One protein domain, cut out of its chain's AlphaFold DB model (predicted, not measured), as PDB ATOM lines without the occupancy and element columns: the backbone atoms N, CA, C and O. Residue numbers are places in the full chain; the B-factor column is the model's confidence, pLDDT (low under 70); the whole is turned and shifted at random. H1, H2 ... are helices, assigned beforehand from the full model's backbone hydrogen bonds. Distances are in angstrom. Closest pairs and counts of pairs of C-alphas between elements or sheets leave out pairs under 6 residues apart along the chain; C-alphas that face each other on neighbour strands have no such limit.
ATOM      1  N   ASP A 171       7.616 -29.877 -41.722       46.81
ATOM      2  CA  ASP A 171       6.334 -29.379 -42.270       46.81
ATOM      3  C   ASP A 171       5.333 -30.458 -42.757       46.81
ATOM      4  O   ASP A 171       4.238 -30.165 -43.221       46.81
ATOM      5  N   LEU A 172       5.654 -31.738 -42.568       48.38
ATOM      6  CA  LEU A 172       4.766 -32.898 -42.665       48.38
ATOM      7  C   LEU A 172       3.858 -33.096 -41.429       48.38
ATOM      8  O   LEU A 172       3.030 -34.010 -41.420       48.38
ATOM      9  N   GLY A 173       4.047 -32.310 -40.362       49.69
ATOM     10  CA  GLY A 173       3.301 -32.415 -39.106       49.69
ATOM     11  C   GLY A 173       1.887 -31.842 -39.182       49.69
ATOM     12  O   GLY A 173       0.948 -32.517 -38.771       49.69
ATOM     13  N   ILE A 174       1.717 -30.642 -39.746       53.97
ATOM     14  CA  ILE A 174       0.432 -29.915 -39.741       53.97
ATOM     15  C   ILE A 174      -0.652 -30.724 -40.457       53.97
ATOM     16  O   ILE A 174      -1.708 -30.973 -39.882       53.97
ATOM     17  N   GLU A 175      -0.356 -31.265 -41.643       57.00
ATOM     18  CA  GLU A 175      -1.317 -32.110 -42.357       57.00
ATOM     19  C   GLU A 175      -1.701 -33.369 -41.577       57.00
ATOM     20  O   GLU A 175      -2.833 -33.841 -41.666       57.00
ATOM     21  N   LYS A 176      -0.759 -33.960 -40.834       60.78
ATOM     22  CA  LYS A 176      -1.040 -35.152 -40.028       60.78
ATOM     23  C   LYS A 176      -1.878 -34.808 -38.804       60.78
ATOM     24  O   LYS A 176      -2.738 -35.607 -38.449       60.78
ATOM     25  N   PHE A 177      -1.676 -33.637 -38.202       62.44
ATOM     26  CA  PHE A 177      -2.508 -33.149 -37.104       62.44
ATOM     27  C   PHE A 177      -3.923 -32.813 -37.572       62.44
ATOM     28  O   PHE A 177      -4.878 -33.229 -36.923       62.44
ATOM     29  N   GLU A 178      -4.082 -32.158 -38.722       68.75
ATOM     30  CA  GLU A 178      -5.401 -31.888 -39.305       68.75
ATOM     31  C   GLU A 178      -6.124 -33.181 -39.698       68.75
ATOM     32  O   GLU A 178      -7.302 -33.357 -39.384       68.75
ATOM     33  N   LYS A 179      -5.413 -34.143 -40.305       72.12
ATOM     34  CA  LYS A 179      -5.969 -35.467 -40.629       72.12
ATOM     35  C   LYS A 179      -6.341 -36.249 -39.368       72.12
ATOM     36  O   LYS A 179      -7.388 -36.887 -39.348       72.12
ATOM     37  N   ALA A 180      -5.533 -36.180 -38.309       73.50
ATOM     38  CA  ALA A 180      -5.835 -36.819 -37.029       73.50
ATOM     39  C   ALA A 180      -7.033 -36.174 -36.320       73.50
ATOM     40  O   ALA A 180      -7.885 -36.893 -35.802       73.50
ATOM     41  N   ALA A 181      -7.143 -34.844 -36.348       75.44
ATOM     42  CA  ALA A 181      -8.299 -34.126 -35.826       75.44
ATOM     43  C   ALA A 181      -9.578 -34.501 -36.593       75.44
ATOM     44  O   ALA A 181     -10.572 -34.883 -35.981       75.44
ATOM     45  N   GLY A 182      -9.522 -34.514 -37.930       78.31
ATOM     46  CA  GLY A 182     -10.645 -34.936 -38.769       78.31
ATOM     47  C   GLY A 182     -11.048 -36.398 -38.547       78.31
ATOM     48  O   GLY A 182     -12.237 -36.708 -38.476       78.31
ATOM     49  N   ALA A 183     -10.079 -37.301 -38.374       79.56
ATOM     50  CA  ALA A 183     -10.350 -38.704 -38.069       79.56
ATOM     51  C   ALA A 183     -10.971 -38.892 -36.672       79.56
ATOM     52  O   ALA A 183     -11.851 -39.735 -36.505       79.56
ATOM     53  N   LEU A 184     -10.564 -38.096 -35.675       79.25
ATOM     54  CA  LEU A 184     -11.185 -38.095 -34.344       79.25
ATOM     55  C   LEU A 184     -12.625 -37.577 -34.376       79.25
ATOM     56  O   LEU A 184     -13.486 -38.129 -33.691       79.25
ATOM     57  N   ASP A 185     -12.908 -36.546 -35.167       79.06
ATOM     58  CA  ASP A 185     -14.269 -36.025 -35.305       79.06
ATOM     59  C   ASP A 185     -15.172 -37.005 -36.065       79.06
ATOM     60  O   ASP A 185     -16.310 -37.246 -35.650       79.06
ATOM     61  N   ALA A 186     -14.656 -37.663 -37.108       76.62
ATOM     62  CA  ALA A 186     -15.366 -38.737 -37.797       76.62
ATOM     63  C   ALA A 186     -15.671 -39.922 -36.861       76.62
ATOM     64  O   ALA A 186     -16.781 -40.459 -36.888       76.62
ATOM     65  N   LEU A 187     -14.728 -40.277 -35.982       81.06
ATOM     66  CA  LEU A 187     -14.924 -41.307 -34.964       81.06
ATOM     67  C   LEU A 187     -16.046 -40.944 -33.986       81.06
ATOM     68  O   LEU A 187     -16.896 -41.781 -33.702       81.06
ATOM     69  N   LYS A 188     -16.089 -39.700 -33.499       77.44
ATOM     70  CA  LYS A 188     -17.132 -39.244 -32.563       77.44
ATOM     71  C   LYS A 188     -18.517 -39.181 -33.206       77.44
ATOM     72  O   LYS A 188     -19.501 -39.522 -32.560       77.44
ATOM     73  N   MET A 189     -18.592 -38.723 -34.453       76.75
ATOM     74  CA  MET A 189     -19.864 -38.478 -35.139       76.75
ATOM     75  C   MET A 189     -20.460 -39.744 -35.763       76.75
ATOM     76  O   MET A 189     -21.675 -39.918 -35.755       76.75
ATOM     77  N   TRP A 190     -19.614 -40.620 -36.310       80.19
ATOM     78  CA  TRP A 190     -20.041 -41.767 -37.121       80.19
ATOM     79  C   TRP A 190     -19.587 -43.116 -36.555       80.19
ATOM     80  O   TRP A 190     -19.924 -44.154 -37.119       80.19
ATOM     81  N   GLY A 191     -18.791 -43.126 -35.479       78.12
ATOM     82  CA  GLY A 191     -18.224 -44.350 -34.905       78.12
ATOM     83  C   GLY A 191     -17.152 -45.013 -35.776       78.12
ATOM     84  O   GLY A 191     -16.747 -46.140 -35.501       78.12
ATOM     85  N   GLN A 192     -16.689 -44.358 -36.845       80.19
ATOM     86  CA  GLN A 192     -15.716 -44.931 -37.776       80.19
ATOM     87  C   GLN A 192     -14.288 -44.587 -37.354       80.19
ATOM     88  O   GLN A 192     -13.897 -43.423 -37.355       80.19
ATOM     89  N   CYS A 193     -13.496 -45.606 -37.011       81.94
ATOM     90  CA  CYS A 193     -12.108 -45.416 -36.595       81.94
ATOM     91  C   CYS A 193     -11.124 -45.675 -37.737       81.94
ATOM     92  O   CYS A 193     -10.946 -46.817 -38.175       81.94
ATOM     93  N   ASP A 194     -10.452 -44.618 -38.191       81.88
ATOM     94  CA  ASP A 194      -9.390 -44.724 -39.186       81.88
ATOM     95  C   ASP A 194      -8.089 -45.230 -38.542       81.88
ATOM     96  O   ASP A 194      -7.353 -44.499 -37.875       81.88
ATOM     97  N   LYS A 195      -7.789 -46.513 -38.768       83.12
ATOM     98  CA  LYS A 195      -6.602 -47.195 -38.228       83.12
ATOM     99  C   LYS A 195      -5.289 -46.663 -38.801       83.12
ATOM    100  O   LYS A 195      -4.260 -46.842 -38.150       83.12
ATOM    101  N   ALA A 196      -5.302 -46.068 -39.996       75.94
ATOM    102  CA  ALA A 196      -4.101 -45.537 -40.633       75.94
ATOM    103  C   ALA A 196      -3.674 -44.205 -40.006       75.94
ATOM    104  O   ALA A 196      -2.482 -43.906 -39.957       75.94
ATOM    105  N   VAL A 197      -4.643 -43.437 -39.500       81.56
ATOM    106  CA  VAL A 197      -4.413 -42.109 -38.923       81.56
ATOM    107  C   VAL A 197      -4.361 -42.152 -37.393       81.56
ATOM    108  O   VAL A 197      -3.426 -41.620 -36.803       81.56
ATOM    109  N   LEU A 198      -5.322 -42.815 -36.741       79.50
ATOM    110  CA  LEU A 198      -5.434 -42.873 -35.272       79.50
ATOM    111  C   LEU A 198      -4.685 -44.059 -34.654       79.50
ATOM    112  O   LEU A 198      -4.442 -44.100 -33.450       79.50
ATOM    113  N   GLY A 199      -4.299 -45.026 -35.483       81.75
ATOM    114  CA  GLY A 199      -3.581 -46.218 -35.062       81.75
ATOM    115  C   GLY A 199      -4.504 -47.378 -34.684       81.75
ATOM    116  O   GLY A 199      -5.537 -47.239 -34.029       81.75
ATOM    117  N   ALA A 200      -4.091 -48.585 -35.071       78.88
ATOM    118  CA  ALA A 200      -4.884 -49.798 -34.881       78.88
ATOM    119  C   ALA A 200      -5.143 -50.156 -33.406       78.88
ATOM    120  O   ALA A 200      -6.155 -50.792 -33.115       78.88
ATOM    121  N   LYS A 201      -4.241 -49.779 -32.490       76.62
ATOM    122  CA  LYS A 201      -4.393 -50.040 -31.051       76.62
ATOM    123  C   LYS A 201      -5.483 -49.154 -30.445       76.62
ATOM    124  O   LYS A 201      -6.426 -49.684 -29.876       76.62
ATOM    125  N   PHE A 202      -5.417 -47.845 -30.698       83.50
ATOM    126  CA  PHE A 202      -6.437 -46.884 -30.272       83.50
ATOM    127  C   PHE A 202      -7.835 -47.278 -30.763       83.50
ATOM    128  O   PHE A 202      -8.777 -47.322 -29.979       83.50
ATOM    129  N   CYS A 203      -7.961 -47.663 -32.038       83.88
ATOM    130  CA  CYS A 203      -9.248 -48.093 -32.582       83.88
ATOM    131  C   CYS A 203      -9.816 -49.346 -31.905       83.88
ATOM    132  O   CYS A 203     -11.022 -49.421 -31.703       83.88
ATOM    133  N   LYS A 204      -8.970 -50.320 -31.546       82.19
ATOM    134  CA  LYS A 204      -9.415 -51.524 -30.827       82.19
ATOM    135  C   LYS A 204      -9.863 -51.203 -29.404       82.19
ATOM    136  O   LYS A 204     -10.880 -51.723 -28.961       82.19
ATOM    137  N   ASP A 205      -9.120 -50.344 -28.713       79.31
ATOM    138  CA  ASP A 205      -9.439 -49.946 -27.342       79.31
ATOM    139  C   ASP A 205     -10.753 -49.145 -27.300       79.31
ATOM    140  O   ASP A 205     -11.598 -49.375 -26.435       79.31
ATOM    141  N   TYR A 206     -10.973 -48.268 -28.284       78.31
ATOM    142  CA  TYR A 206     -12.211 -47.503 -28.432       78.31
ATOM    143  C   TYR A 206     -13.417 -48.382 -28.792       78.31
ATOM    144  O   TYR A 206     -14.482 -48.248 -28.194       78.31
ATOM    145  N   GLU A 207     -13.256 -49.323 -29.725       78.19
ATOM    146  CA  GLU A 207     -14.293 -50.306 -30.067       78.19
ATOM    147  C   GLU A 207     -14.687 -51.139 -28.837       78.19
ATOM    148  O   GLU A 207     -15.868 -51.341 -28.566       78.19
ATOM    149  N   HIS A 208     -13.710 -51.542 -28.024       70.69
ATOM    150  CA  HIS A 208     -13.957 -52.264 -26.781       70.69
ATOM    151  C   HIS A 208     -14.712 -51.412 -25.744       70.69
ATOM    152  O   HIS A 208     -15.618 -51.918 -25.086       70.69
ATOM    153  N   GLN A 209     -14.414 -50.111 -25.633       66.38
ATOM    154  CA  GLN A 209     -15.183 -49.186 -24.789       66.38
ATOM    155  C   GLN A 209     -16.632 -49.034 -25.268       66.38
ATOM    156  O   GLN A 209     -17.542 -49.058 -24.444       66.38
ATOM    157  N   TRP A 210     -16.877 -48.954 -26.576       60.88
ATOM    158  CA  TRP A 210     -18.237 -48.908 -27.127       60.88
ATOM    159  C   TRP A 210     -19.016 -50.210 -26.933       60.88
ATOM    160  O   TRP A 210     -20.215 -50.180 -26.682       60.88
ATOM    161  N   ILE A 211     -18.347 -51.359 -27.018       59.19
ATOM    162  CA  ILE A 211     -18.984 -52.664 -26.794       59.19
ATOM    163  C   ILE A 211     -19.337 -52.856 -25.310       59.19
ATOM    164  O   ILE A 211     -20.367 -53.452 -24.994       59.19
ATOM    165  N   ILE A 212     -18.503 -52.353 -24.394       54.75
ATOM    166  CA  ILE A 212     -18.696 -52.493 -22.938       54.75
ATOM    167  C   ILE A 212     -19.652 -51.444 -22.373       54.75
ATOM    168  O   ILE A 212     -20.314 -51.700 -21.368       54.75
ATOM    169  N   THR A 213     -19.756 -50.289 -23.027       46.59
ATOM    170  CA  THR A 213     -20.709 -49.239 -22.676       46.59
ATOM    171  C   THR A 213     -21.838 -49.278 -23.703       46.59
ATOM    172  O   THR A 213     -21.814 -48.498 -24.655       46.59
ATOM    173  N   PRO A 214     -22.834 -50.182 -23.574       44.19
ATOM    174  CA  PRO A 214     -24.026 -50.041 -24.384       44.19
ATOM    175  C   PRO A 214     -24.575 -48.660 -24.051       44.19
ATOM    176  O   PRO A 214     -24.785 -48.347 -22.879       44.19
TER     177      PRO A 214
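What this domain is: This is residues 171 to 214 of the 257 residues of an uncharacterized protein of Proteobacteria bacterium (UniProt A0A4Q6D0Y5). Two helices run roughly the same way without packing on each other, and residues 191 to 199 between them fold back, giving the chain the course of a slanted Z. The outline is a rod, spanning 40 by 20 by 10 A. The printed part has 44 residues with two named helices, H1 then H2, and no named strand; its class is all helix. It is only just loose, close to compact, with a radius of gyration of the C-alphas of 11.4 A.

How they stand to each other: Look first at H1, residues 173 to 190, then at H2, residues 200 to 212. The two are apart, with no C-alpha of one within 8 A of the other. A short link of 9 residues joins them. In both helices every O i to N i+4 pair is within hydrogen-bond range.

Where its parts are: Find C-alpha 173 at (3.301, -32.415, -39.106); from there H1 runs 25.2 A to Trp 190. H2 starts at Ala 200, with its C-alpha at (-4.884, -49.798, -34.881), and runs 18.5 A to C-alpha 212 at (-18.696, -52.493, -22.938).

The domain as a whole: The C-alphas farthest apart, those of Asp 171 and Pro 214, are 40.8 A apart. The printed part has no cut. Mean pLDDT of the printed part is 71.5; look for values under 70 at residues 171 to 178 and 209 to 214.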